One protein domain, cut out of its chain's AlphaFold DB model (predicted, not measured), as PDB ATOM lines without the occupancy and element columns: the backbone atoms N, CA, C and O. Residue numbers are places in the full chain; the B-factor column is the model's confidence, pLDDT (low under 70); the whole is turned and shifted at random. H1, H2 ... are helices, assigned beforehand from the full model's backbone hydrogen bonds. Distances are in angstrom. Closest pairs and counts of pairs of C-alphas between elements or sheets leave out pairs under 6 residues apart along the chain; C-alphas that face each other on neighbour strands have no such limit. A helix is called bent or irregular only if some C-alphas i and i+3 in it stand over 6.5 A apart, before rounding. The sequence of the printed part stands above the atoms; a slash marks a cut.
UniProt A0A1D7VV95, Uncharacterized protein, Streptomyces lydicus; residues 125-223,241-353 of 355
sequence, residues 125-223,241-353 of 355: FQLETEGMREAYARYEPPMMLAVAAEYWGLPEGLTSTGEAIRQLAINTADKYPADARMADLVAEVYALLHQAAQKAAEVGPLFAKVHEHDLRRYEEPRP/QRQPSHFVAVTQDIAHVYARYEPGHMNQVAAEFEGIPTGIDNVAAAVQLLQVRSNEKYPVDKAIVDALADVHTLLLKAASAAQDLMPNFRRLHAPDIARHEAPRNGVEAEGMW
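AT A GLANCE: This is residues 125 to 223 and 241 to 353 of the 355 residues of an uncharacterized protein of Streptomyces lydicus (UniProt A0A1D7VV95). The model is a long rod, an up-and-down bundle of six helices or arms, each running against the one before it in the chain. Two helical hairpins, H2b with H3 and H7b with H8, pack together through H3 and H8, while H1 and H6 complete the ring between H7b and H2b; H4 and H5 lie at one end, H9, H10 and H11 at the other. The printed part has 212 residues with eleven named helices, H1 to H11 in chain order, and no named strand: all helix. It is only just loose, close to compact, with a radius of gyration of the C-alphas of 20.7 A and spans of 84 by 28 by 23 A.

HOW THE PARTS SIT: Start at H2, residues 144 to 174, by its hydrogen bonds assigned as one helix but bent: C-alphas 152 and 155 are 7.1 A apart, and its arms H2a, residues 144 to 152, and H2b, residues 155 to 174, stand at a shallow tilt of 31 degrees. H2b has a kink of 26 degrees near residue 162. H2b forms a hairpin with H3, residues 180 to 200, opposite ways at 9 degrees; their closest C-alphas, Pro 155 and Ala 197, are 4.5 A apart. H3 touches H8, residues 302 to 322, opposite ways at a shallow tilt of 3 degrees, closest at C-alphas 192 and 318, 5.2 A. H7, residues 266 to 296, was likewise assigned as one helix but is bent, with C-alphas 274 and 277 6.9 A apart; its arms are H7a, residues 266 to 274, and H7b, residues 277 to 296, at a shallow tilt of 31 degrees. H7b and H8 form a hairpin, closest at C-alphas 277 and 319, 4.5 A. H1, residues 125 to 138, touches H7b at C-alphas 126 and 279, 4.2 A, and H6, residues 246 to 258, at C-alphas 132 and 250, 5.2 A. H6 touches H2b at C-alphas 157 and 248, 4.4 A. H4, residues 203 to 210, touches H2a at C-alphas 152 and 204, 4.4 A; H9, residues 325 to 332, touches H7a at C-alphas 273 and 326, 5.1 A. H5, residues 212 to 219, is close to but not clearly touching H4, 7.2 A between C-alphas 208 and 215; so is H10, residues 334 to 341, to H9, 7.1 A between C-alphas 330 and 337, and H11, residues 347 to 353, to H10, 7.4 A between C-alphas 339 and 350. Every O i to N i+4 pair is within hydrogen-bond range in H1, H2a, H3, H4, H7a, H7b, H8 and H9, against 14 of 16 in H2b, 3 of 4 in H5, 6 of 9 in H6, 3 of 4 in H10 and 2 of 3 in H11.

IN THESE COORDINATES: Find C-alpha 125 at (124.682, 163.498, 112.195), where H1 begins its 20.2 A. H2b runs 27.8 A from C-alpha 155 at (121.003, 179.534, 103.438). H3 and H8 each span 30.7 A, H7b 28.0 A and H6 19.5 A. H11 ends at C-alpha 353, (111.850, 140.995, 130.579).

THE WHOLE: The two C-alphas farthest apart, Pro 223 and Asn 345, are 84.8 A apart. Residues 224 to 240 are not printed; C-alphas 223 and 241 stand 18.4 A apart across this cut, on the link from H5 to H6. Of the links printed whole, that from H6 to H7 is short and the others are tight. Mean pLDDT of the printed part is 91.1; residues 241 to 243 and 351 to 353 are under 70.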
ATOM      1  N   PHE A 125     124.630 162.054 112.444       94.56
ATOM      2  CA  PHE A 125     124.682 163.498 112.195       94.56
ATOM      3  C   PHE A 125     126.093 164.073 112.387       94.56
ATOM      4  O   PHE A 125     126.584 164.836 111.549       94.56
ATOM      5  N   GLN A 126     126.773 163.693 113.472       93.50
ATOM      6  CA  GLN A 126     128.157 164.104 113.703       93.50
ATOM      7  C   GLN A 126     129.085 163.604 112.588       93.50
ATOM      8  O   GLN A 126     129.877 164.384 112.070       93.50
ATOM      9  N   LEU A 127     128.986 162.333 112.201       92.12
ATOM     10  CA  LEU A 127     129.843 161.743 111.174       92.12
ATOM     11  C   LEU A 127     129.672 162.431 109.812       92.12
ATOM     12  O   LEU A 127     130.660 162.795 109.172       92.12
ATOM     13  N   GLU A 128     128.428 162.660 109.387       94.12
ATOM     14  CA  GLU A 128     128.135 163.316 108.108       94.12
ATOM     15  C   GLU A 128     128.614 164.773 108.104       94.12
ATOM     16  O   GLU A 128     129.222 165.245 107.142       94.12
ATOM     17  N   THR A 129     128.422 165.493 109.211       95.00
ATOM     18  CA  THR A 129     128.911 166.874 109.334       95.00
ATOM     19  C   THR A 129     130.441 166.956 109.436       95.00
ATOM     20  O   THR A 129     131.024 167.920 108.936       95.00
ATOM     21  N   GLU A 130     131.122 165.959 110.017       92.12
ATOM     22  CA  GLU A 130     132.589 165.838 109.974       92.12
ATOM     23  C   GLU A 130     133.079 165.672 108.532       92.12
ATOM     24  O   GLU A 130     133.977 166.405 108.103       92.12
ATOM     25  N   GLY A 131     132.459 164.761 107.775       90.94
ATOM     26  CA  GLY A 131     132.758 164.531 106.362       90.94
ATOM     27  C   GLY A 131     132.536 165.784 105.514       90.94
ATOM     28  O   GLY A 131     133.417 166.185 104.749       90.94
ATOM     29  N   MET A 132     131.407 166.465 105.722       94.44
ATOM     30  CA  MET A 132     131.079 167.743 105.089       94.44
ATOM     31  C   MET A 132     132.142 168.812 105.378       94.44
ATOM     32  O   MET A 132     132.673 169.434 104.452       94.44
ATOM     33  N   ARG A 133     132.512 168.991 106.651       93.38
ATOM     34  CA  ARG A 133     133.527 169.960 107.086       93.38
ATOM     35  C   ARG A 133     134.886 169.668 106.452       93.38
ATOM     36  O   ARG A 133     135.563 170.585 105.984       93.38
ATOM     37  N   GLU A 134     135.294 168.402 106.412       90.06
ATOM     38  CA  GLU A 134     136.543 167.991 105.771       90.06
ATOM     39  C   GLU A 134     136.544 168.234 104.264       90.06
ATOM     40  O   GLU A 134     137.533 168.740 103.723       90.06
ATOM     41  N   ALA A 135     135.453 167.882 103.585       90.62
ATOM     42  CA  ALA A 135     135.295 168.117 102.158       90.62
ATOM     43  C   ALA A 135     135.369 169.620 101.852       90.62
ATOM     44  O   ALA A 135     136.133 170.039 100.978       90.62
ATOM     45  N   TYR A 136     134.666 170.445 102.632       92.56
ATOM     46  CA  TYR A 136     134.683 171.897 102.479       92.56
ATOM     47  C   TYR A 136     136.058 172.516 102.768       92.56
ATOM     48  O   TYR A 136     136.500 173.431 102.074       92.56
ATOM     49  N   ALA A 137     136.798 171.998 103.748       89.38
ATOM     50  CA  ALA A 137     138.138 172.497 104.045       89.38
ATOM     51  C   ALA A 137     139.141 172.270 102.911       89.38
ATOM     52  O   ALA A 137     140.020 173.112 102.684       89.38
ATOM     53  N   ARG A 138     138.998 171.158 102.181       87.88
ATOM     54  CA  ARG A 138     139.829 170.825 101.014       87.88
ATOM     55  C   ARG A 138     139.435 171.609  99.767       87.88
ATOM     56  O   ARG A 138     140.258 171.747  98.864       87.88
ATOM     57  N   TYR A 139     138.208 172.116  99.715       87.81
ATOM     58  CA  TYR A 139     137.726 172.901  98.591       87.81
ATOM     59  C   TYR A 139     138.485 174.229  98.486       87.81
ATOM     60  O   TYR A 139     138.568 175.008  99.439       87.81
ATOM     61  N   GLU A 140     139.044 174.497  97.308       84.75
ATOM     62  CA  GLU A 140     139.629 175.783  96.942       84.75
ATOM     63  C   GLU A 140     138.820 176.368  95.775       84.75
ATOM     64  O   GLU A 140     138.944 175.868  94.654       84.75
ATOM     65  N   PRO A 141     138.004 177.416  96.007       84.25
ATOM     66  CA  PRO A 141     137.234 178.045  94.942       84.25
ATOM     67  C   PRO A 141     138.153 178.515  93.802       84.25
ATOM     68  O   PRO A 141     139.107 179.257  94.071       84.25
ATOM     69  N   PRO A 142     137.888 178.125  92.541       79.88
ATOM     70  CA  PRO A 142     138.760 178.454  91.413       79.88
ATOM     71  C   PRO A 142     138.680 179.929  90.995       79.88
ATOM     72  O   PRO A 142     139.601 180.441  90.364       79.88
ATOM     73  N   MET A 143     137.582 180.615  91.327       80.00
ATOM     74  CA  MET A 143     137.321 182.004  90.942       80.00
ATOM     75  C   MET A 143     136.294 182.668  91.867       80.00
ATOM     76  O   MET A 143     135.591 181.988  92.614       80.00
ATOM     77  N   MET A 144     136.149 183.994  91.774       86.00
ATOM     78  CA  MET A 144     135.215 184.748  92.621       86.00
ATOM     79  C   MET A 144     133.740 184.402  92.404       86.00
ATOM     80  O   MET A 144     132.982 184.477  93.362       86.00
ATOM     81  N   LEU A 145     133.329 183.956  91.212       83.62
ATOM     82  CA  LEU A 145     131.954 183.472  91.011       83.62
ATOM     83  C   LEU A 145     131.669 182.184  91.796       83.62
ATOM     84  O   LEU A 145     130.556 182.001  92.275       83.62
ATOM     85  N   ALA A 146     132.675 181.330  92.000       85.31
ATOM     86  CA  ALA A 146     132.530 180.162  92.861       85.31
ATOM     87  C   ALA A 146     132.431 180.568  94.341       85.31
ATOM     88  O   ALA A 146     131.644 179.998  95.082       85.31
ATOM     89  N   VAL A 147     133.160 181.608  94.767       91.25
ATOM     90  CA  VAL A 147     133.008 182.195  96.114       91.25
ATOM     91  C   VAL A 147     131.622 182.828  96.288       91.25
ATOM     92  O   VAL A 147     130.983 182.633  97.316       91.25
ATOM     93  N   ALA A 148     131.130 183.544  95.274       89.50
ATOM     94  CA  ALA A 148     129.784 184.104  95.269       89.50
ATOM     95  C   ALA A 148     128.725 183.005  95.403       89.50
ATOM     96  O   ALA A 148     127.796 183.154  96.192       89.50
ATOM     97  N   ALA A 149     128.894 181.886  94.690       90.19
ATOM     98  CA  ALA A 149     128.023 180.726  94.826       90.19
ATOM     99  C   ALA A 149     127.978 180.213  96.270       90.19
ATOM    100  O   ALA A 149     126.887 179.941  96.756       90.19
ATOM    101  N   GLU A 150     129.110 180.164  96.987       94.44
ATOM    102  CA  GLU A 150     129.104 179.821  98.416       94.44
ATOM    103  C   GLU A 150     128.209 180.765  99.226       94.44
ATOM    104  O   GLU A 150     127.360 180.291  99.970       94.44
ATOM    105  N   TYR A 151     128.322 182.085  99.044       95.38
ATOM    106  CA  TYR A 151     127.485 183.055  99.765       95.38
ATOM    107  C   TYR A 151     125.989 182.898  99.487       95.38
ATOM    108  O   TYR A 151     125.180 183.028 100.403       95.38
ATOM    109  N   TRP A 152     125.621 182.621  98.236       93.75
ATOM    110  CA  TRP A 152     124.233 182.370  97.845       93.75
ATOM    111  C   TRP A 152     123.717 181.012  98.327       93.75
ATOM    112  O   TRP A 152     122.536 180.888  98.637       93.75
ATOM    113  N   GLY A 153     124.594 180.013  98.406       94.19
ATOM    114  CA  GLY A 153     124.264 178.655  98.826       94.19
ATOM    115  C   GLY A 153     124.205 178.454 100.340       94.19
ATOM    116  O   GLY A 153     123.551 177.520 100.796       94.19
ATOM    117  N   LEU A 154     124.830 179.324 101.142       95.88
ATOM    118  CA  LEU A 154     124.792 179.242 102.610       95.88
ATOM    119  C   LEU A 154     123.389 178.993 103.202       95.88
ATOM    120  O   LEU A 154     123.264 178.048 103.982       95.88
ATOM    121  N   PRO A 155     122.334 179.772 102.876       97.19
ATOM    122  CA  PRO A 155     121.003 179.534 103.438       97.19
ATOM    123  C   PRO A 155     120.451 178.145 103.100       97.19
ATOM    124  O   PRO A 155     119.863 177.499 103.966       97.19
ATOM    125  N   GLU A 156     120.664 177.659 101.875       95.50
ATOM    126  CA  GLU A 156     120.225 176.324 101.454       95.50
ATOM    127  C   GLU A 156     120.989 175.232 102.210       95.50
ATOM    128  O   GLU A 156     120.370 174.339 102.786       95.50
ATOM    129  N   GLY A 157     122.317 175.332 102.299       96.00
ATOM    130  CA  GLY A 157     123.123 174.329 102.998       96.00
ATOM    131  C   GLY A 157     122.834 174.257 104.501       96.00
ATOM    132  O   GLY A 157     122.764 173.173 105.090       96.00
ATOM    133  N   LEU A 158     122.579 175.410 105.134       97.94
ATOM    134  CA  LEU A 158     122.135 175.457 106.529       97.94
ATOM    135  C   LEU A 158     120.713 174.910 106.704       97.94
ATOM    136  O   LEU A 158     120.441 174.243 107.701       97.94
ATOM    137  N   THR A 159     119.823 175.136 105.733       97.06
ATOM    138  CA  THR A 159     118.473 174.553 105.741       97.06
ATOM    139  C   THR A 159     118.537 173.032 105.646       97.06
ATOM    140  O   THR A 159     117.937 172.369 106.486       97.06
ATOM    141  N   SER A 160     119.337 172.483 104.725       95.25
ATOM    142  CA  SER A 160     119.568 171.036 104.602       95.25
ATOM    143  C   SER A 160     120.098 170.431 105.907       95.25
ATOM    144  O   SER A 160     119.573 169.449 106.423       95.25
ATOM    145  N   THR A 161     121.085 171.080 106.530       96.31
ATOM    146  CA  THR A 161     121.593 170.651 107.845       96.31
ATOM    147  C   THR A 161     120.482 170.656 108.908       96.31
ATOM    148  O   THR A 161     120.366 169.723 109.704       96.31
ATOM    149  N   GLY A 162     119.640 171.693 108.918       96.75
ATOM    150  CA  GLY A 162     118.500 171.804 109.824       96.75
ATOM    151  C   GLY A 162     117.418 170.747 109.586       96.75
ATOM    152  O   GLY A 162     116.780 170.315 110.544       96.75
ATOM    153  N   GLU A 163     117.217 170.287 108.350       96.06
ATOM    154  CA  GLU A 163     116.237 169.243 108.024       96.06
ATOM    155  C   GLU A 163     116.548 167.911 108.712       96.06
ATOM    156  O   GLU A 163     115.621 167.254 109.185       96.06
ATOM    157  N   ALA A 164     117.826 167.554 108.868       95.44
ATOM    158  CA  ALA A 164     118.226 166.379 109.643       95.44
ATOM    159  C   ALA A 164     117.778 166.486 111.114       95.44
ATOM    160  O   ALA A 164     117.136 165.578 111.643       95.44
ATOM    161  N   ILE A 165     118.020 167.634 111.760       96.88
ATOM    162  CA  ILE A 165     117.602 167.868 113.154       96.88
ATOM    163  C   ILE A 165     116.077 167.922 113.277       96.88
ATOM    164  O   ILE A 165     115.501 167.359 114.207       96.88
ATOM    165  N   ARG A 166     115.393 168.547 112.313       96.44
ATOM    166  CA  ARG A 166     113.929 168.543 112.254       96.44
ATOM    167  C   ARG A 166     113.385 167.119 112.160       96.44
ATOM    168  O   ARG A 166     112.426 166.790 112.854       96.44
ATOM    169  N   GLN A 167     113.985 166.276 111.323       95.31
ATOM    170  CA  GLN A 167     113.577 164.881 111.194       95.31
ATOM    171  C   GLN A 167     113.824 164.107 112.491       95.31
ATOM    172  O   GLN A 167     112.983 163.292 112.871       95.31
ATOM    173  N   LEU A 168     114.920 164.393 113.207       95.19
ATOM    174  CA  LEU A 168     115.138 163.838 114.540       95.19
ATOM    175  C   LEU A 168     114.031 164.253 115.512       95.19
ATOM    176  O   LEU A 168     113.524 163.395 116.229       95.19
ATOM    177  N   ALA A 169     113.632 165.528 115.528       96.12
ATOM    178  CA  ALA A 169     112.555 166.011 116.394       96.12
ATOM    179  C   ALA A 169     111.234 165.281 116.105       96.12
ATOM    180  O   ALA A 169     110.602 164.771 117.026       96.12
ATOM    181  N   ILE A 170     110.866 165.156 114.823       95.06
ATOM    182  CA  ILE A 170     109.665 164.427 114.383       95.06
ATOM    183  C   ILE A 170     109.737 162.960 114.815       95.06
ATOM    184  O   ILE A 170     108.814 162.449 115.439       95.06
ATOM    185  N   ASN A 171     110.852 162.274 114.544       94.44
ATOM    186  CA  ASN A 171     111.002 160.874 114.936       94.44
ATOM    187  C   ASN A 171     111.001 160.701 116.465       94.44
ATOM    188  O   ASN A 171     110.468 159.714 116.958       94.44
ATOM    189  N   THR A 172     111.558 161.653 117.216       94.81
ATOM    190  CA  THR A 172     111.549 161.634 118.687       94.81
ATOM    191  C   THR A 172     110.139 161.814 119.243       94.81
ATOM    192  O   THR A 172     109.819 161.201 120.254       94.81
ATOM    193  N   ALA A 173     109.296 162.614 118.583       95.50
ATOM    194  CA  ALA A 173     107.899 162.801 118.968       95.50
ATOM    195  C   ALA A 173     107.018 161.592 118.609       95.50
ATOM    196  O   ALA A 173     106.185 161.179 119.414       95.50
ATOM    197  N   ASP A 174     107.206 161.036 117.408       93.62
ATOM    198  CA  ASP A 174     106.226 160.125 116.807       93.62
ATOM    199  C   ASP A 174     106.650 158.648 116.818       93.62
ATOM    200  O   ASP A 174     105.794 157.764 116.765       93.62
ATOM    201  N   LYS A 175     107.958 158.358 116.815       92.88
ATOM    202  CA  LYS A 175     108.490 157.004 116.569       92.88
ATOM    203  C   LYS A 175     109.286 156.433 117.732       92.88
ATOM    204  O   LYS A 175     109.176 155.243 118.012       92.88
ATOM    205  N   TYR A 176     110.145 157.233 118.351       93.25
ATOM    206  CA  TYR A 176     111.048 156.740 119.383       93.25
ATOM    207  C   TYR A 176     110.337 156.682 120.737       93.25
ATOM    208  O   TYR A 176     109.571 157.590 121.057       93.25
ATOM    209  N   PRO A 177     110.608 155.662 121.572       91.62
ATOM    210  CA  PRO A 177     110.115 155.603 122.946       91.62
ATOM    211  C   PRO A 177     110.899 156.580 123.844       91.62
ATOM    212  O   PRO A 177     111.616 156.171 124.755       91.62
ATOM    213  N   ALA A 178     110.801 157.878 123.548       91.19
ATOM    214  CA  ALA A 178     111.427 158.965 124.288       91.19
ATOM    215  C   ALA A 178     110.369 159.870 124.946       91.19
ATOM    216  O   ALA A 178     109.259 160.024 124.444       91.19
ATOM    217  N   ASP A 179     110.712 160.499 126.072       94.44
ATOM    218  CA  ASP A 179     109.892 161.535 126.711       94.44
ATOM    219  C   ASP A 179     109.632 162.681 125.718       94.44
ATOM    220  O   ASP A 179     110.566 163.186 125.093       94.44
ATOM    221  N   ALA A 180     108.374 163.119 125.604       93.38
ATOM    222  CA  ALA A 180     107.948 164.146 124.651       93.38
ATOM    223  C   ALA A 180     108.758 165.452 124.756       93.38
ATOM    224  O   ALA A 180     109.007 166.106 123.744       93.38
ATOM    225  N   ARG A 181     109.265 165.792 125.951       96.19
ATOM    226  CA  ARG A 181     110.128 166.969 126.148       96.19
ATOM    227  C   ARG A 181     111.430 166.889 125.356       96.19
ATOM    228  O   ARG A 181     112.017 167.924 125.065       96.19
ATOM    229  N   MET A 182     111.907 165.691 125.016       97.12
ATOM    230  CA  MET A 182     113.074 165.551 124.146       97.12
ATOM    231  C   MET A 182     112.791 166.077 122.745       97.12
ATOM    232  O   MET A 182     113.654 166.737 122.177       97.12
ATOM    233  N   ALA A 183     111.596 165.840 122.201       96.56
ATOM    234  CA  ALA A 183     111.230 166.369 120.893       96.56
ATOM    235  C   ALA A 183     111.191 167.906 120.901       96.56
ATOM    236  O   ALA A 183     111.714 168.524 119.975       96.56
ATOM    237  N   ASP A 184     110.665 168.509 121.974       97.38
ATOM    238  CA  ASP A 184     110.649 169.967 122.156       97.38
ATOM    239  C   ASP A 184     112.070 170.548 122.187       97.38
ATOM    240  O   ASP A 184     112.375 171.486 121.453       97.38
ATOM    241  N   LEU A 185     112.977 169.940 122.962       97.88
ATOM    242  CA  LEU A 185     114.375 170.380 123.041       97.88
ATOM    243  C   LEU A 185     115.097 170.278 121.688       97.88
ATOM    244  O   LEU A 185     115.850 171.175 121.309       97.88
ATOM    245  N   VAL A 186     114.866 169.208 120.919       97.62
ATOM    246  CA  VAL A 186     115.448 169.075 119.571       97.62
ATOM    247  C   VAL A 186     114.842 170.109 118.612       97.62
ATOM    248  O   VAL A 186     115.556 170.677 117.780       97.62
ATOM    249  N   ALA A 187     113.547 170.410 118.740       97.81
ATOM    250  CA  ALA A 187     112.884 171.443 117.949       97.81
ATOM    251  C   ALA A 187     113.419 172.856 118.256       97.81
ATOM    252  O   ALA A 187     113.561 173.662 117.333       97.81
ATOM    253  N   GLU A 188     113.781 173.151 119.508       97.94
ATOM    254  CA  GLU A 188     114.454 174.402 119.886       97.94
ATOM    255  C   GLU A 188     115.816 174.551 119.189       97.94
ATOM    256  O   GLU A 188     116.123 175.613 118.634       97.94
ATOM    257  N   VAL A 189     116.610 173.475 119.130       98.12
ATOM    258  CA  VAL A 189     117.886 173.456 118.391       98.12
ATOM    259  C   VAL A 189     117.658 173.701 116.897       98.12
ATOM    260  O   VAL A 189     118.350 174.525 116.290       98.12
ATOM    261  N   TYR A 190     116.657 173.045 116.301       98.00
ATOM    262  CA  TYR A 190     116.272 173.286 114.908       98.00
ATOM    263  C   TYR A 190     115.873 174.749 114.662       98.00
ATOM    264  O   TYR A 190     116.303 175.341 113.671       98.00
ATOM    265  N   ALA A 191     115.104 175.364 115.564       98.25
ATOM    266  CA  ALA A 191     114.691 176.759 115.431       98.25
ATOM    267  C   ALA A 191     115.895 177.717 115.397       98.25
ATOM    268  O   ALA A 191     115.907 178.659 114.602       98.25
ATOM    269  N   LEU A 192     116.933 177.461 116.200       98.12
ATOM    270  CA  LEU A 192     118.172 178.246 116.183       98.12
ATOM    271  C   LEU A 192     118.968 178.056 114.881       98.12
ATOM    272  O   LEU A 192     119.468 179.036 114.325       98.12
ATOM    273  N   LEU A 193     119.041 176.832 114.345       96.81
ATOM    274  CA  LEU A 193     119.633 176.602 113.019       96.81
ATOM    275  C   LEU A 193     118.846 177.304 111.910       96.81
ATOM    276  O   LEU A 193     119.443 177.888 111.006       96.81
ATOM    277  N   HIS A 194     117.515 177.301 111.989       97.69
ATOM    278  CA  HIS A 194     116.679 178.015 111.032       97.69
ATOM    279  C   HIS A 194     116.923 179.530 111.085       97.69
ATOM    280  O   HIS A 194     117.030 180.166 110.039       97.69
ATOM    281  N   GLN A 195     117.108 180.109 112.276       98.12
ATOM    282  CA  GLN A 195     117.519 181.513 112.419       98.12
ATOM    283  C   GLN A 195     118.890 181.780 111.779       98.12
ATOM    284  O   GLN A 195     119.067 182.801 111.113       98.12
ATOM    285  N   ALA A 196     119.854 180.864 111.926       98.31
ATOM    286  CA  ALA A 196     121.148 180.974 111.250       98.31
ATOM    287  C   ALA A 196     121.001 180.935 109.717       98.31
ATOM    288  O   ALA A 196     121.630 181.737 109.027       98.31
ATOM    289  N   ALA A 197     120.130 180.070 109.183       98.19
ATOM    290  CA  ALA A 197     119.822 180.007 107.752       98.19
ATOM    291  C   ALA A 197     119.153 181.295 107.239       98.19
ATOM    292  O   ALA A 197     119.539 181.817 106.194       98.19
ATOM    293  N   GLN A 198     118.206 181.856 107.998       98.12
ATOM    294  CA  GLN A 198     117.583 183.146 107.679       98.12
ATOM    295  C   GLN A 198     118.615 184.276 107.648       98.12
ATOM    296  O   GLN A 198     118.627 185.070 106.712       98.12
ATOM    297  N   LYS A 199     119.530 184.313 108.625       98.38
ATOM    298  CA  LYS A 199     120.618 185.295 108.639       98.38
ATOM    299  C   LYS A 199     121.573 185.104 107.458       98.38
ATOM    300  O   LYS A 199     122.012 186.079 106.857       98.38
ATOM    301  N   ALA A 200     121.857 183.858 107.085       98.00
ATOM    302  CA  ALA A 200     122.692 183.538 105.933       98.00
ATOM    303  C   ALA A 200     122.075 183.981 104.597       98.00
ATOM    304  O   ALA A 200     122.813 184.327 103.674       98.00
ATOM    305  N   ALA A 201     120.744 184.045 104.499       97.06
ATOM    306  CA  ALA A 201     120.050 184.524 103.303       97.06
ATOM    307  C   ALA A 201     120.349 186.000 102.972       97.06
ATOM    308  O   ALA A 201     120.142 186.425 101.838       97.06
ATOM    309  N   GLU A 202     120.876 186.775 103.924       97.12
ATOM    310  CA  GLU A 202     121.298 188.162 103.704       97.12
ATOM    311  C   GLU A 202     122.667 188.269 103.004       97.12
ATOM    312  O   GLU A 202     122.950 189.282 102.361       97.12
ATOM    313  N   VAL A 203     123.518 187.237 103.092       97.19
ATOM    314  CA  VAL A 203     124.930 187.302 102.666       97.19
ATOM    315  C   VAL A 203     125.061 187.417 101.144       97.19
ATOM    316  O   VAL A 203     125.782 188.288 100.657       97.19
ATOM    317  N   GLY A 204     124.351 186.579 100.383       91.69
ATOM    318  CA  GLY A 204     124.356 186.611  98.913       91.69
ATOM    319  C   GLY A 204     123.889 187.957  98.330       91.69
ATOM    320  O   GLY A 204     124.635 188.580  97.568       91.69
ATOM    321  N   PRO A 205     122.707 188.470  98.722       94.12
ATOM    322  CA  PRO A 205     122.239 189.794  98.316       94.12
ATOM    323  C   PRO A 205     123.183 190.931  98.723       94.12
ATOM    324  O   PRO A 205     123.409 191.853  97.937       94.12
ATOM    325  N   LEU A 206     123.772 190.870  99.924       95.94
ATOM    326  CA  LEU A 206     124.760 191.857 100.360       95.94
ATOM    327  C   LEU A 206     126.002 191.827  99.463       95.94
ATOM    328  O   LEU A 206     126.458 192.885  99.034       95.94
ATOM    329  N   PHE A 207     126.506 190.635  99.126       93.25
ATOM    330  CA  PHE A 207     127.619 190.467  98.193       93.25
ATOM    331  C   PHE A 207     127.308 191.095  96.836       93.25
ATOM    332  O   PHE A 207     128.126 191.868  96.334       93.25
ATOM    333  N   ALA A 208     126.123 190.820  96.285       89.44
ATOM    334  CA  ALA A 208     125.706 191.371  95.002       89.44
ATOM    335  C   ALA A 208     125.610 192.900  95.024       89.44
ATOM    336  O   ALA A 208     126.038 193.563  94.084       89.44
ATOM    337  N   LYS A 209     125.110 193.464  96.126       93.25
ATOM    338  CA  LYS A 209     124.991 194.910  96.308       93.25
ATOM    339  C   LYS A 209     126.351 195.603  96.389       93.25
ATOM    340  O   LYS A 209     126.553 196.621  95.738       93.25
ATOM    341  N   VAL A 210     127.274 195.094  97.205       94.56
ATOM    342  CA  VAL A 210     128.566 195.771  97.432       94.56
ATOM    343  C   VAL A 210     129.572 195.529  96.299       94.56
ATOM    344  O   VAL A 210     130.467 196.344  96.112       94.56
ATOM    345  N   HIS A 211     129.381 194.477  95.494       87.88
ATOM    346  CA  HIS A 211     130.196 194.171  94.309       87.88
ATOM    347  C   HIS A 211     129.428 194.352  92.992       87.88
ATOM    348  O   HIS A 211     129.770 193.730  91.987       87.88
ATOM    349  N   GLU A 212     128.400 195.203  92.968       87.31
ATOM    350  CA  GLU A 212     127.545 195.403  91.790       87.31
ATOM    351  C   GLU A 212     128.366 195.749  90.540       87.31
ATOM    352  O   GLU A 212     128.146 195.196  89.466       87.31
ATOM    353  N   HIS A 213     129.359 196.632  90.681       83.75
ATOM    354  CA  HIS A 213     130.231 197.016  89.573       83.75
ATOM    355  C   HIS A 213     131.060 195.835  89.047       83.75
ATOM    356  O   HIS A 213     131.224 195.684  87.834       83.75
ATOM    357  N   ASP A 214     131.578 194.993  89.941       82.56
ATOM    358  CA  ASP A 214     132.379 193.833  89.554       82.56
ATOM    359  C   ASP A 214     131.515 192.765  88.886       82.56
ATOM    360  O   ASP A 214     131.924 192.199  87.875       82.56
ATOM    361  N   LEU A 215     130.300 192.542  89.389       79.69
ATOM    362  CA  LEU A 215     129.337 191.609  88.806       79.69
ATOM    363  C   LEU A 215     128.805 192.086  87.457       79.69
ATOM    364  O   LEU A 215     128.750 191.294  86.518       79.69
ATOM    365  N   ARG A 216     128.532 193.386  87.303       79.56
ATOM    366  CA  ARG A 216     128.083 193.959  86.028       79.56
ATOM    367  C   ARG A 216     129.097 193.733  84.911       79.56
ATOM    368  O   ARG A 216     128.708 193.514  83.774       79.56
ATOM    369  N   ARG A 217     130.399 193.709  85.218       74.69
ATOM    370  CA  ARG A 217     131.442 193.373  84.229       74.69
ATOM    371  C   ARG A 217     131.385 191.917  83.758       74.69
ATOM    372  O   ARG A 217     131.857 191.632  82.659       74.69
ATOM    373  N   TYR A 218     130.836 191.012  84.568       70.31
ATOM    374  CA  TYR A 218     130.621 189.611  84.200       70.31
ATOM    375  C   TYR A 218     129.287 189.390  83.482       70.31
ATOM    376  O   TYR A 218     129.240 188.599  82.541       70.31
ATOM    377  N   GLU A 219     128.227 190.075  83.911       70.75
ATOM    378  CA  GLU A 219     126.880 189.964  83.335       70.75
ATOM    379  C   GLU A 219     126.753 190.726  82.006       70.75
ATOM    380  O   GLU A 219     126.171 190.223  81.048       70.75
ATOM    381  N   GLU A 220     127.369 191.906  81.923       78.88
ATOM    382  CA  GLU A 220     127.376 192.803  80.766       78.88
ATOM    383  C   GLU A 220     128.822 193.199  80.407       78.88
ATOM    384  O   GLU A 220     129.253 194.343  80.610       78.88
ATOM    385  N   PRO A 221     129.629 192.256  79.885       73.81
ATOM    386  CA  PRO A 221     131.016 192.535  79.552       73.81
ATOM    387  C   PRO A 221     131.108 193.603  78.458       73.81
ATOM    388  O   PRO A 221     130.447 193.536  77.420       73.81
ATOM    389  N   ARG A 222     131.991 194.585  78.661       73.62
ATOM    390  CA  ARG A 222     132.265 195.618  77.656       73.62
ATOM    391  C   ARG A 222     132.941 195.010  76.419       73.62
ATOM    392  O   ARG A 222     133.610 193.973  76.514       73.62
ATOM    393  N   PRO A 223     132.867 195.675  75.253       73.81
ATOM    394  CA  PRO A 223     133.667 195.283  74.098       73.81
ATOM    395  C   PRO A 223     135.157 195.196  74.466       73.81
ATOM    396  O   PRO A 223     135.742 196.161  74.952       73.81
ATOM    397  N   GLN A 241     129.579 180.300  84.581       49.41
ATOM    398  CA  GLN A 241     129.255 181.469  85.405       49.41
ATOM    399  C   GLN A 241     128.347 181.129  86.593       49.41
ATOM    400  O   GLN A 241     128.166 181.960  87.480       49.41
ATOM    401  N   ARG A 242     127.790 179.913  86.629       53.16
ATOM    402  CA  ARG A 242     126.930 179.408  87.704       53.16
ATOM    403  C   ARG A 242     127.464 178.069  88.186       53.16
ATOM    404  O   ARG A 242     126.896 177.019  87.910       53.16
ATOM    405  N   GLN A 243     128.577 178.120  88.904       65.12
ATOM    406  CA  GLN A 243     129.006 176.961  89.674       65.12
ATOM    407  C   GLN A 243     128.015 176.776  90.834       65.12
ATOM    408  O   GLN A 243     127.720 177.759  91.520       65.12
ATOM    409  N   PRO A 244     127.463 175.572  91.050       82.00
ATOM    410  CA  PRO A 244     126.694 175.301  92.255       82.00
ATOM    411  C   PRO A 244     127.599 175.475  93.480       82.00
ATOM    412  O   PRO A 244     128.808 175.239  93.406       82.00
ATOM    413  N   SER A 245     127.024 175.896  94.606       91.56
ATOM    414  CA  SER A 245     127.778 176.004  95.856       91.56
ATOM    415  C   SER A 245     128.310 174.634  96.260       91.56
ATOM    416  O   SER A 245     127.553 173.668  96.383       91.56
ATOM    417  N   HIS A 246     129.615 174.560  96.518       92.75
ATOM    418  CA  HIS A 246     130.215 173.358  97.068       92.75
ATOM    419  C   HIS A 246     129.689 173.104  98.481       92.75
ATOM    420  O   HIS A 246     129.448 171.952  98.819       92.75
ATOM    421  N   PHE A 247     129.478 174.152  99.292       95.00
ATOM    422  CA  PHE A 247     128.851 174.044 100.613       95.00
ATOM    423  C   PHE A 247     127.477 173.371 100.542       95.00
ATOM    424  O   PHE A 247     127.217 172.448 101.310       95.00
ATOM    425  N   VAL A 248     126.624 173.771  99.594       95.25
ATOM    426  CA  VAL A 248     125.324 173.117  99.360       95.25
ATOM    427  C   VAL A 248     125.516 171.650  98.992       95.25
ATOM    428  O   VAL A 248     124.927 170.785  99.629       95.25
ATOM    429  N   ALA A 249     126.393 171.359  98.028       92.81
ATOM    430  CA  ALA A 249     126.630 169.989  97.583       92.81
ATOM    431  C   ALA A 249     127.022 169.056  98.743       92.81
ATOM    432  O   ALA A 249     126.495 167.955  98.845       92.81
ATOM    433  N   VAL A 250     127.892 169.508  99.655       93.00
ATOM    434  CA  VAL A 250     128.335 168.686 100.796       93.00
ATOM    435  C   VAL A 250     127.355 168.660 101.974       93.00
ATOM    436  O   VAL A 250     127.487 167.813 102.851       93.00
ATOM    437  N   THR A 251     126.390 169.578 102.037       94.88
ATOM    438  CA  THR A 251     125.383 169.622 103.116       94.88
ATOM    439  C   THR A 251     124.076 168.931 102.737       94.88
ATOM    440  O   THR A 251     123.342 168.507 103.630       94.88
ATOM    441  N   GLN A 252     123.779 168.773 101.444       92.38
ATOM    442  CA  GLN A 252     122.637 167.988 100.955       92.38
ATOM    443  C   GLN A 252     122.724 166.517 101.392       92.38
ATOM    444  O   GLN A 252     121.714 165.923 101.776       92.38
ATOM    445  N   ASP A 253     123.933 165.952 101.433       88.50
ATOM    446  CA  ASP A 253     124.154 164.573 101.880       88.50
ATOM    447  C   ASP A 253     123.719 164.351 103.339       88.50
ATOM    448  O   ASP A 253     123.137 163.311 103.645       88.50
ATOM    449  N   ILE A 254     123.881 165.353 104.214       93.88
ATOM    450  CA  ILE A 254     123.485 165.273 105.629       93.88
ATOM    451  C   ILE A 254     121.985 164.966 105.744       93.88
ATOM    452  O   ILE A 254     121.599 163.994 106.394       93.88
ATOM    453  N   ALA A 255     121.133 165.758 105.082       89.75
ATOM    454  CA  ALA A 255     119.684 165.546 105.089       89.75
ATOM    455  C   ALA A 255     119.302 164.212 104.433       89.75
ATOM    456  O   ALA A 255     118.452 163.480 104.943       89.75
ATOM    457  N   HIS A 256     119.951 163.865 103.317       91.19
ATOM    458  CA  HIS A 256     119.670 162.636 102.580       91.19
ATOM    459  C   HIS A 256     120.004 161.360 103.355       91.19
ATOM    460  O   HIS A 256     119.259 160.380 103.255       91.19
ATOM    461  N   VAL A 257     121.112 161.346 104.096       90.88
ATOM    462  CA  VAL A 257     121.482 160.228 104.970       90.88
ATOM    463  C   VAL A 257     120.506 160.154 106.140       90.88
ATOM    464  O   VAL A 257     119.949 159.088 106.404       90.88
ATOM    465  N   TYR A 258     120.207 161.291 106.775       87.00
ATOM    466  CA  TYR A 258     119.324 161.327 107.938       87.00
ATOM    467  C   TYR A 258     117.881 160.916 107.632       87.00
ATOM    468  O   TYR A 258     117.246 160.234 108.431       87.00
ATOM    469  N   ALA A 259     117.364 161.265 106.453       88.25
ATOM    470  CA  ALA A 259     116.020 160.882 106.021       88.25
ATOM    471  C   ALA A 259     115.825 159.357 105.901       88.25
ATOM    472  O   ALA A 259     114.692 158.882 105.915       88.25
ATOM    473  N   ARG A 260     116.919 158.595 105.767       90.31
ATOM    474  CA  ARG A 260     116.921 157.124 105.677       90.31
ATOM    475  C   ARG A 260     117.438 156.455 106.948       90.31
ATOM    476  O   ARG A 260     117.490 155.230 107.006       90.31
ATOM    477  N   TYR A 261     117.877 157.242 107.923       90.50
ATOM    478  CA  TYR A 261     118.429 156.725 109.158       90.50
ATOM    479  C   TYR A 261     117.305 156.195 110.053       90.50
ATOM    480  O   TYR A 261     116.420 156.936 110.479       90.50
ATOM    481  N   GLU A 262     117.366 154.898 110.340       89.94
ATOM    482  CA  GLU A 262     116.437 154.198 111.223       89.94
ATOM    483  C   GLU A 262     117.241 153.502 112.330       89.94
ATOM    484  O   GLU A 262     117.835 152.446 112.088       89.94
ATOM    485  N   PRO A 263     117.330 154.095 113.535       91.19
ATOM    486  CA  PRO A 263     118.029 153.466 114.644       91.19
ATOM    487  C   PRO A 263     117.263 152.225 115.112       91.19
ATOM    488  O   PRO A 263     116.058 152.275 115.350       91.19
ATOM    489  N   GLY A 264     117.976 151.114 115.283       87.25
ATOM    490  CA  GLY A 264     117.423 149.865 115.806       87.25
ATOM    491  C   GLY A 264     117.264 149.859 117.328       87.25
ATOM    492  O   GLY A 264     116.472 149.084 117.855       87.25
ATOM    493  N   HIS A 265     117.999 150.718 118.042       88.44
ATOM    494  CA  HIS A 265     118.012 150.753 119.506       88.44
ATOM    495  C   HIS A 265     118.153 152.182 120.049       88.44
ATOM    496  O   HIS A 265     118.790 153.042 119.440       88.44
ATOM    497  N   MET A 266     117.629 152.429 121.254       91.31
ATOM    498  CA  MET A 266     117.660 153.758 121.885       91.31
ATOM    499  C   MET A 266     119.068 154.261 122.229       91.31
ATOM    500  O   MET A 266     119.257 155.465 122.380       91.31
ATOM    501  N   ASN A 267     120.075 153.388 122.304       89.44
ATOM    502  CA  ASN A 267     121.468 153.817 122.463       89.44
ATOM    503  C   ASN A 267     121.988 154.557 121.216       89.44
ATOM    504  O   ASN A 267     122.773 155.488 121.354       89.44
ATOM    505  N   GLN A 268     121.521 154.203 120.015       91.06
ATOM    506  CA  GLN A 268     121.842 154.915 118.776       91.06
ATOM    507  C   GLN A 268     121.161 156.289 118.743       91.06
ATOM    508  O   GLN A 268     121.778 157.267 118.340       91.06
ATOM    509  N   VAL A 269     119.926 156.391 119.247       93.69
ATOM    510  CA  VAL A 269     119.232 157.681 119.424       93.69
ATOM    511  C   VAL A 269     119.948 158.555 120.462       93.69
ATOM    512  O   VAL A 269     120.151 159.743 120.240       93.69
ATOM    513  N   ALA A 270     120.393 157.970 121.577       92.56
ATOM    514  CA  ALA A 270     121.180 158.684 122.580       92.56
ATOM    515  C   ALA A 270     122.506 159.207 122.005       92.56
ATOM    516  O   ALA A 270     122.885 160.341 122.290       92.56
ATOM    517  N   ALA A 271     123.169 158.421 121.151       91.75
ATOM    518  CA  ALA A 271     124.369 158.859 120.447       91.75
ATOM    519  C   ALA A 271     124.100 160.090 119.568       91.75
ATOM    520  O   ALA A 271     124.920 161.004 119.560       91.75
ATOM    521  N   GLU A 272     122.938 160.180 118.903       94.50
ATOM    522  CA  GLU A 272     122.535 161.396 118.175       94.50
ATOM    523  C   GLU A 272     122.436 162.616 119.095       94.50
ATOM    524  O   GLU A 272     122.998 163.664 118.783       94.50
ATOM    525  N   PHE A 273     121.782 162.488 120.254       94.50
ATOM    526  CA  PHE A 273     121.676 163.593 121.215       94.50
ATOM    527  C   PHE A 273     123.038 164.054 121.748       94.50
ATOM    528  O   PHE A 273     123.216 165.242 122.017       94.50
ATOM    529  N   GLU A 274     124.006 163.146 121.890       92.00
ATOM    530  CA  GLU A 274     125.386 163.491 122.256       92.00
ATOM    531  C   GLU A 274     126.173 164.112 121.092       92.00
ATOM    532  O   GLU A 274     126.994 165.004 121.314       92.00
ATOM    533  N   GLY A 275     125.928 163.666 119.858       91.62
ATOM    534  CA  GLY A 275     126.686 164.072 118.675       91.62
ATOM    535  C   GLY A 275     126.226 165.373 118.019       91.62
ATOM    536  O   GLY A 275     127.051 166.069 117.425       91.62
ATOM    537  N   ILE A 276     124.950 165.759 118.152       94.75
ATOM    538  CA  ILE A 276     124.407 166.994 117.550       94.75
ATOM    539  C   ILE A 276     125.225 168.252 117.868       94.75
ATOM    540  O   ILE A 276     125.523 168.982 116.922       94.75
ATOM    541  N   PRO A 277     125.625 168.535 119.125       94.56
ATOM    542  CA  PRO A 277     126.424 169.722 119.436       94.56
ATOM    543  C   PRO A 277     127.696 169.797 118.592       94.56
ATOM    544  O   PRO A 277     127.966 170.809 117.950       94.56
ATOM    545  N   THR A 278     128.429 168.682 118.522       91.75
ATOM    546  CA  THR A 278     129.652 168.591 117.715       91.75
ATOM    547  C   THR A 278     129.331 168.696 116.227       91.75
ATOM    548  O   THR A 278     130.068 169.337 115.481       91.75
ATOM    549  N   GLY A 279     128.229 168.098 115.773       93.88
ATOM    550  CA  GLY A 279     127.832 168.195 114.376       93.88
ATOM    551  C   GLY A 279     127.507 169.626 113.941       93.88
ATOM    552  O   GLY A 279     127.903 170.054 112.856       93.88
ATOM    553  N   ILE A 280     126.877 170.417 114.814       96.62
ATOM    554  CA  ILE A 280     126.654 171.847 114.566       96.62
ATOM    555  C   ILE A 280     127.985 172.611 114.591       96.62
ATOM    556  O   ILE A 280     128.208 173.447 113.715       96.62
ATOM    557  N   ASP A 281     128.902 172.293 115.513       94.94
ATOM    558  CA  ASP A 281     130.249 172.882 115.531       94.94
ATOM    559  C   ASP A 281     131.022 172.601 114.230       94.94
ATOM    560  O   ASP A 281     131.767 173.456 113.746       94.94
ATOM    561  N   ASN A 282     130.821 171.437 113.606       94.75
ATOM    562  CA  ASN A 282     131.435 171.118 112.318       94.75
ATOM    563  C   ASN A 282     130.940 172.037 111.193       94.75
ATOM    564  O   ASN A 282     131.737 172.518 110.384       94.75
ATOM    565  N   VAL A 283     129.635 172.317 111.171       96.69
ATOM    566  CA  VAL A 283     129.004 173.255 110.229       96.69
ATOM    567  C   VAL A 283     129.474 174.682 110.505       96.69
ATOM    568  O   VAL A 283     129.859 175.399 109.580       96.69
ATOM    569  N   ALA A 284     129.530 175.073 111.780       96.44
ATOM    570  CA  ALA A 284     130.061 176.359 112.215       96.44
ATOM    571  C   ALA A 284     131.514 176.553 111.751       96.44
ATOM    572  O   ALA A 284     131.844 177.602 111.200       96.44
ATOM    573  N   ALA A 285     132.359 175.525 111.869       94.25
ATOM    574  CA  ALA A 285     133.746 175.565 111.417       94.25
ATOM    575  C   ALA A 285     133.877 175.776 109.897       94.25
ATOM    576  O   ALA A 285     134.766 176.507 109.456       94.25
ATOM    577  N   ALA A 286     132.990 175.190 109.085       95.44
ATOM    578  CA  ALA A 286     132.972 175.420 107.639       95.44
ATOM    579  C   ALA A 286     132.607 176.879 107.295       95.44
ATOM    580  O   ALA A 286     133.295 177.521 106.497       95.44
ATOM    581  N   VAL A 287     131.589 177.442 107.959       97.00
ATOM    582  CA  VAL A 287     131.202 178.858 107.800       97.00
ATOM    583  C   VAL A 287     132.308 179.795 108.291       97.00
ATOM    584  O   VAL A 287     132.639 180.774 107.621       97.00
ATOM    585  N   GLN A 288     132.950 179.473 109.414       96.25
ATOM    586  CA  GLN A 288     134.092 180.223 109.932       96.25
ATOM    587  C   GLN A 288     135.279 180.186 108.963       96.25
ATOM    588  O   GLN A 288     135.949 181.197 108.758       96.25
ATOM    589  N   LEU A 289     135.545 179.044 108.325       94.69
ATOM    590  CA  LEU A 289     136.592 178.947 107.313       94.69
ATOM    591  C   LEU A 289     136.291 179.853 106.113       94.69
ATOM    592  O   LEU A 289     137.196 180.543 105.632       94.69
ATOM    593  N   LEU A 290     135.039 179.885 105.646       95.19
ATOM    594  CA  LEU A 290     134.608 180.813 104.600       95.19
ATOM    595  C   LEU A 290     134.805 182.268 105.045       95.19
ATOM    596  O   LEU A 290     135.376 183.054 104.292       95.19
ATOM    597  N   GLN A 291     134.423 182.615 106.275       95.56
ATOM    598  CA  GLN A 291     134.633 183.943 106.859       95.56
ATOM    599  C   GLN A 291     136.116 184.343 106.870       95.56
ATOM    600  O   GLN A 291     136.472 185.426 106.404       95.56
ATOM    601  N   VAL A 292     136.995 183.474 107.375       93.38
ATOM    602  CA  VAL A 292     138.440 183.736 107.458       93.38
ATOM    603  C   VAL A 292     139.034 183.916 106.064       93.38
ATOM    604  O   VAL A 292     139.761 184.878 105.823       93.38
ATOM    605  N   ARG A 293     138.676 183.054 105.105       91.62
ATOM    606  CA  ARG A 293     139.132 183.192 103.714       91.62
ATOM    607  C   ARG A 293     138.603 184.469 103.062       91.62
ATOM    608  O   ARG A 293     139.347 185.114 102.328       91.62
ATOM    609  N   SER A 294     137.373 184.864 103.370       91.69
ATOM    610  CA  SER A 294     136.788 186.133 102.922       91.69
ATOM    611  C   SER A 294     137.545 187.335 103.477       91.69
ATOM    612  O   SER A 294     137.751 188.308 102.767       91.69
ATOM    613  N   ASN A 295     138.027 187.247 104.716       92.69
ATOM    614  CA  ASN A 295     138.791 188.312 105.357       92.69
ATOM    615  C   ASN A 295     140.246 188.406 104.874       92.69
ATOM    616  O   ASN A 295     140.803 189.496 104.805       92.69
ATOM    617  N   GLU A 296     140.887 187.268 104.608       89.50
ATOM    618  CA  GLU A 296     142.340 187.207 104.400       89.50
ATOM    619  C   GLU A 296     142.761 186.976 102.945       89.50
ATOM    620  O   GLU A 296     143.875 187.340 102.563       89.50
ATOM    621  N   LYS A 297     141.918 186.317 102.141       87.62
ATOM    622  CA  LYS A 297     142.285 185.809 100.810       87.62
ATOM    623  C   LYS A 297     141.449 186.414  99.691       87.62
ATOM    624  O   LYS A 297     142.000 186.690  98.626       87.62
ATOM    625  N   TYR A 298     140.141 186.541  99.880       90.06
ATOM    626  CA  TYR A 298     139.249 186.987  98.814       90.06
ATOM    627  C   TYR A 298     139.181 188.520  98.752       90.06
ATOM    628  O   TYR A 298     139.149 189.167  99.794       90.06
ATOM    629  N   PRO A 299     139.147 189.116  97.548       90.31
ATOM    630  CA  PRO A 299     138.949 190.549  97.367       90.31
ATOM    631  C   PRO A 299     137.468 190.906  97.565       90.31
ATOM    632  O   PRO A 299     136.789 191.258  96.606       90.31
ATOM    633  N   VAL A 300     136.952 190.741  98.785       91.56
ATOM    634  CA  VAL A 300     135.561 191.064  99.131       91.56
ATOM    635  C   VAL A 300     135.474 192.169 100.172       91.56
ATOM    636  O   VAL A 300     136.366 192.326 101.005       91.56
ATOM    637  N   ASP A 301     134.379 192.923 100.131       95.00
ATOM    638  CA  ASP A 301     134.088 193.949 101.129       95.00
ATOM    639  C   ASP A 301     133.986 193.372 102.555       95.00
ATOM    640  O   ASP A 301     133.483 192.263 102.782       95.00
ATOM    641  N   LYS A 302     134.436 194.160 103.538       95.38
ATOM    642  CA  LYS A 302     134.449 193.777 104.952       95.38
ATOM    643  C   LYS A 302     133.047 193.497 105.504       95.38
ATOM    644  O   LYS A 302     132.911 192.616 106.349       95.38
ATOM    645  N   ALA A 303     132.012 194.148 104.975       96.94
ATOM    646  CA  ALA A 303     130.623 193.901 105.353       96.94
ATOM    647  C   ALA A 303     130.200 192.433 105.143       96.94
ATOM    648  O   ALA A 303     129.389 191.913 105.906       96.94
ATOM    649  N   ILE A 304     130.782 191.735 104.158       96.88
ATOM    650  CA  ILE A 304     130.524 190.303 103.928       96.88
ATOM    651  C   ILE A 304     131.123 189.453 105.046       96.88
ATOM    652  O   ILE A 304     130.488 188.523 105.536       96.88
ATOM    653  N   VAL A 305     132.335 189.792 105.485       96.38
ATOM    654  CA  VAL A 305     133.015 189.102 106.588       96.38
ATOM    655  C   VAL A 305     132.232 189.255 107.890       96.38
ATOM    656  O   VAL A 305     132.148 188.300 108.663       96.38
ATOM    657  N   ASP A 306     131.664 190.436 108.124       97.50
ATOM    658  CA  ASP A 306     130.865 190.716 109.316       97.50
ATOM    659  C   ASP A 306     129.519 189.971 109.259       97.50
ATOM    660  O   ASP A 306     129.142 189.316 110.228       97.50
ATOM    661  N   ALA A 307     128.857 189.926 108.096       98.25
ATOM    662  CA  ALA A 307     127.641 189.130 107.910       98.25
ATOM    663  C   ALA A 307     127.876 187.620 108.133       98.25
ATOM    664  O   ALA A 307     127.069 186.949 108.774       98.25
ATOM    665  N   LEU A 308     129.010 187.079 107.670       98.06
ATOM    666  CA  LEU A 308     129.410 185.692 107.948       98.06
ATOM    667  C   LEU A 308     129.692 185.453 109.444       98.06
ATOM    668  O   LEU A 308     129.409 184.368 109.956       98.06
ATOM    669  N   ALA A 309     130.219 186.455 110.157       97.69
ATOM    670  CA  ALA A 309     130.456 186.392 111.602       97.69
ATOM    671  C   ALA A 309     129.148 186.243 112.395       97.69
ATOM    672  O   ALA A 309     129.086 185.478 113.364       97.69
ATOM    673  N   ASP A 310     128.104 186.958 111.972       98.44
ATOM    674  CA  ASP A 310     126.775 186.884 112.579       98.44
ATOM    675  C   ASP A 310     126.172 185.483 112.414       98.44
ATOM    676  O   ASP A 310     125.683 184.900 113.384       98.44
ATOM    677  N   VAL A 311     126.263 184.911 111.205       98.56
ATOM    678  CA  VAL A 311     125.811 183.537 110.922       98.56
ATOM    679  C   VAL A 311     126.555 182.538 111.806       98.56
ATOM    680  O   VAL A 311     125.926 181.724 112.480       98.56
ATOM    681  N   HIS A 312     127.886 182.627 111.861       97.81
ATOM    682  CA  HIS A 312     128.707 181.756 112.701       97.81
ATOM    683  C   HIS A 312     128.313 181.848 114.184       97.81
ATOM    684  O   HIS A 312     128.179 180.833 114.862       97.81
ATOM    685  N   THR A 313     128.046 183.057 114.681       98.06
ATOM    686  CA  THR A 313     127.605 183.274 116.066       98.06
ATOM    687  C   THR A 313     126.263 182.599 116.358       98.06
ATOM    688  O   THR A 313     126.082 182.039 117.440       98.06
ATOM    689  N   LEU A 314     125.316 182.624 115.417       98.44
ATOM    690  CA  LEU A 314     124.039 181.914 115.558       98.44
ATOM    691  C   LEU A 314     124.224 180.390 115.551       98.44
ATOM    692  O   LEU A 314     123.578 179.707 116.344       98.44
ATOM    693  N   LEU A 315     125.145 179.861 114.739       98.19
ATOM    694  CA  LEU A 315     125.482 178.433 114.755       98.19
ATOM    695  C   LEU A 315     126.066 178.002 116.107       98.19
ATOM    696  O   LEU A 315     125.641 176.987 116.649       98.19
ATOM    697  N   LEU A 316     126.949 178.804 116.710       96.50
ATOM    698  CA  LEU A 316     127.472 178.520 118.053       96.50
ATOM    699  C   LEU A 316     126.381 178.561 119.133       96.50
ATOM    700  O   LEU A 316     126.431 177.785 120.087       96.50
ATOM    701  N   LYS A 317     125.366 179.424 118.991       97.50
ATOM    702  CA  LYS A 317     124.194 179.407 119.884       97.50
ATOM    703  C   LYS A 317     123.391 178.116 119.732       97.50
ATOM    704  O   LYS A 317     122.990 177.547 120.743       97.50
ATOM    705  N   ALA A 318     123.187 177.641 118.502       97.75
ATOM    706  CA  ALA A 318     122.517 176.366 118.245       97.75
ATOM    707  C   ALA A 318     123.310 175.179 118.821       97.75
ATOM    708  O   ALA A 318     122.733 174.337 119.506       97.75
ATOM    709  N   ALA A 319     124.635 175.154 118.627       96.12
ATOM    710  CA  ALA A 319     125.518 174.147 119.214       96.12
ATOM    711  C   ALA A 319     125.447 174.162 120.747       96.12
ATOM    712  O   ALA A 319     125.322 173.112 121.369       96.12
ATOM    713  N   SER A 320     125.460 175.352 121.356       95.00
ATOM    714  CA  SER A 320     125.331 175.512 122.806       95.00
ATOM    715  C   SER A 320     123.993 174.997 123.332       95.00
ATOM    716  O   SER A 320     123.990 174.316 124.348       95.00
ATOM    717  N   ALA A 321     122.872 175.291 122.667       95.69
ATOM    718  CA  ALA A 321     121.561 174.773 123.069       95.69
ATOM    719  C   ALA A 321     121.500 173.241 122.961       95.69
ATOM    720  O   ALA A 321     120.939 172.567 123.820       95.69
ATOM    721  N   ALA A 322     122.146 172.672 121.941       96.38
ATOM    722  CA  ALA A 322     122.197 171.229 121.770       96.38
ATOM    723  C   ALA A 322     122.959 170.505 122.893       96.38
ATOM    724  O   ALA A 322     122.720 169.318 123.113       96.38
ATOM    725  N   GLN A 323     123.867 171.179 123.612       93.94
ATOM    726  CA  GLN A 323     124.633 170.560 124.706       93.94
ATOM    727  C   GLN A 323     123.730 170.042 125.832       93.94
ATOM    728  O   GLN A 323     124.118 169.114 126.543       93.94
ATOM    729  N   ASP A 324     122.517 170.583 125.955       92.94
ATOM    730  CA  ASP A 324     121.537 170.162 126.950       92.94
ATOM    731  C   ASP A 324     120.750 168.903 126.543       92.94
ATOM    732  O   ASP A 324     120.080 168.313 127.395       92.94
ATOM    733  N   LEU A 325     120.846 168.434 125.290       94.94
ATOM    734  CA  LEU A 325     120.080 167.278 124.801       94.94
ATOM    735  C   LEU A 325     120.425 165.993 125.561       94.94
ATOM    736  O   LEU A 325     119.552 165.401 126.194       94.94
ATOM    737  N   MET A 326     121.692 165.570 125.551       93.00
ATOM    738  CA  MET A 326     122.112 164.336 126.229       93.00
ATOM    739  C   MET A 326     121.906 164.387 127.759       93.00
ATOM    740  O   MET A 326     121.331 163.443 128.309       93.00
ATOM    741  N   PRO A 327     122.268 165.470 128.484       92.88
ATOM    742  CA  PRO A 327     121.933 165.605 129.904       92.88
ATOM    743  C   PRO A 327     120.432 165.466 130.199       92.88
ATOM    744  O   PRO A 327     120.052 164.770 131.146       92.88
ATOM    745  N   ASN A 328     119.564 166.086 129.389       95.00
ATOM    746  CA  ASN A 328     118.118 165.946 129.552       95.00
ATOM    747  C   ASN A 328     117.649 164.532 129.227       95.00
ATOM    748  O   ASN A 328     116.913 163.961 130.028       95.00
ATOM    749  N   PHE A 329     118.130 163.923 128.142       94.69
ATOM    750  CA  PHE A 329     117.801 162.542 127.800       94.69
ATOM    751  C   PHE A 329     118.114 161.596 128.961       94.69
ATOM    752  O   PHE A 329     117.241 160.839 129.390       94.69
ATOM    753  N   ARG A 330     119.313 161.714 129.548       92.88
ATOM    754  CA  ARG A 330     119.728 160.904 130.699       92.88
ATOM    755  C   ARG A 330     118.858 161.126 131.927       92.88
ATOM    756  O   ARG A 330     118.498 160.170 132.603       92.88
ATOM    757  N   ARG A 331     118.506 162.378 132.220       94.00
ATOM    758  CA  ARG A 331     117.640 162.723 133.356       94.00
ATOM    759  C   ARG A 331     116.225 162.170 133.184       94.00
ATOM    760  O   ARG A 331     115.639 161.699 134.154       94.00
ATOM    761  N   LEU A 332     115.679 162.260 131.976       94.62
ATOM    762  CA  LEU A 332     114.312 161.857 131.652       94.62
ATOM    763  C   LEU A 332     114.150 160.333 131.592       94.62
ATOM    764  O   LEU A 332     113.120 159.823 132.017       94.62
ATOM    765  N   HIS A 333     115.194 159.619 131.167       93.50
ATOM    766  CA  HIS A 333     115.193 158.161 130.995       93.50
ATOM    767  C   HIS A 333     116.096 157.443 132.005       93.50
ATOM    768  O   HIS A 333     116.549 156.326 131.762       93.50
ATOM    769  N   ALA A 334     116.377 158.071 133.152       91.56
ATOM    770  CA  ALA A 334     117.274 157.518 134.166       91.56
ATOM    771  C   ALA A 334     116.922 156.073 134.591       91.56
ATOM    772  O   ALA A 334     117.849 155.270 134.712       91.56
ATOM    773  N   PRO A 335     115.637 155.694 134.780       87.31
ATOM    774  CA  PRO A 335     115.280 154.319 135.135       87.31
ATOM    775  C   PRO A 335     115.621 153.291 134.055       87.31
ATOM    776  O   PRO A 335     115.956 152.158 134.386       87.31
ATOM    777  N   ASP A 336     115.523 153.662 132.781       88.12
ATOM    778  CA  ASP A 336     115.755 152.744 131.662       88.12
ATOM    779  C   ASP A 336     117.252 152.638 131.371       88.12
ATOM    780  O   ASP A 336     117.797 151.542 131.255       88.12
ATOM    781  N   ILE A 337     117.959 153.768 131.414       88.81
ATOM    782  CA  ILE A 337     119.420 153.823 131.304       88.81
ATOM    783  C   ILE A 337     120.093 153.029 132.427       88.81
ATOM    784  O   ILE A 337     121.034 152.284 132.161       88.81
ATOM    785  N   ALA A 338     119.598 153.123 133.666       86.06
ATOM    786  CA  ALA A 338     120.160 152.381 134.794       86.06
ATOM    787  C   ALA A 338     120.102 150.858 134.588       86.06
ATOM    788  O   ALA A 338     121.022 150.156 135.003       86.06
ATOM    789  N   ARG A 339     119.066 150.343 133.910       83.19
ATOM    790  CA  ARG A 339     118.957 148.908 133.592       83.19
ATOM    791  C   ARG A 339     119.997 148.465 132.565       83.19
ATOM    792  O   ARG A 339     120.464 147.334 132.639       83.19
ATOM    793  N   HIS A 340     120.379 149.349 131.644       83.00
ATOM    794  CA  HIS A 340     121.423 149.078 130.656       83.00
ATOM    795  C   HIS A 340     122.838 149.217 131.229       83.00
ATOM    796  O   HIS A 340     123.693 148.385 130.943       83.00
ATOM    797  N   GLU A 341     123.096 150.256 132.026       84.81
ATOM    798  CA  GLU A 341     124.433 150.547 132.566       84.81
ATOM    799  C   GLU A 341     124.773 149.705 133.808       84.81
ATOM    800  O   GLU A 341     125.939 149.410 134.056       84.81
ATOM    801  N   ALA A 342     123.768 149.295 134.588       84.88
ATOM    802  CA  ALA A 342     123.933 148.501 135.804       84.88
ATOM    803  C   ALA A 342     122.823 147.432 135.925       84.88
ATOM    804  O   ALA A 342     121.963 147.521 136.810       84.88
ATOM    805  N   PRO A 343     122.821 146.408 135.049       83.06
ATOM    806  CA  PRO A 343     121.788 145.374 135.050       83.06
ATOM    807  C   PRO A 343     121.787 144.600 136.376       83.06
ATOM    808  O   PRO A 343     122.840 144.149 136.835       83.06
ATOM    809  N   ARG A 344     120.608 144.395 136.986       80.12
ATOM    810  CA  ARG A 344     120.483 143.877 138.369       80.12
ATOM    811  C   ARG A 344     121.153 142.517 138.562       80.12
ATOM    812  O   ARG A 344     121.782 142.290 139.589       80.12
ATOM    813  N   ASN A 345     121.017 141.638 137.568       83.81
ATOM    814  CA  ASN A 345     121.565 140.278 137.560       83.81
ATOM    815  C   ASN A 345     122.320 139.969 136.249       83.81
ATOM    816  O   ASN A 345     122.374 138.819 135.818       83.81
ATOM    817  N   GLY A 346     122.890 140.990 135.599       80.88
ATOM    818  CA  GLY A 346     123.553 140.857 134.298       80.88
ATOM    819  C   GLY A 346     122.610 140.984 133.095       80.88
ATOM    820  O   GLY A 346     121.387 140.960 133.228       80.88
ATOM    821  N   VAL A 347     123.203 141.151 131.908       80.06
ATOM    822  CA  VAL A 347     122.488 141.485 130.660       80.06
ATOM    823  C   VAL A 347     121.491 140.396 130.255       80.06
ATOM    824  O   VAL A 347     120.367 140.714 129.883       80.06
ATOM    825  N   GLU A 348     121.863 139.118 130.385       78.69
ATOM    826  CA  GLU A 348     120.978 137.989 130.054       78.69
ATOM    827  C   GLU A 348     119.705 137.980 130.910       78.69
ATOM    828  O   GLU A 348     118.622 137.709 130.403       78.69
ATOM    829  N   ALA A 349     119.812 138.319 132.199       77.31
ATOM    830  CA  ALA A 349     118.676 138.330 133.116       77.31
ATOM    831  C   ALA A 349     117.734 139.522 132.886       77.31
ATOM    832  O   ALA A 349     116.528 139.380 133.076       77.31
ATOM    833  N   GLU A 350     118.260 140.684 132.486       78.38
ATOM    834  CA  GLU A 350     117.422 141.818 132.071       78.38
ATOM    835  C   GLU A 350     116.754 141.553 130.711       78.38
ATOM    836  O   GLU A 350     115.585 141.883 130.544       78.38
ATOM    837  N   GLY A 351     117.430 140.862 129.783       69.94
ATOM    838  CA  GLY A 351     116.872 140.474 128.479       69.94
ATOM    839  C   GLY A 351     115.676 139.510 128.539       69.94
ATOM    840  O   GLY A 351     114.956 139.372 127.556       69.94
ATOM    841  N   MET A 352     115.418 138.872 129.688       62.97
ATOM    842  CA  MET A 352     114.238 138.020 129.916       62.97
ATOM    843  C   MET A 352     112.930 138.807 130.114       62.97
ATOM    844  O   MET A 352     111.863 138.197 130.171       62.97
ATOM    845  N   TRP A 353     113.000 140.133 130.273       58.94
ATOM    846  CA  TRP A 353     111.850 140.995 130.579       58.94
ATOM    847  C   TRP A 353     111.231 141.686 129.352       58.94
ATOM    848  O   TRP A 353     110.325 142.491 129.545       58.94
TER     849      TRP A 353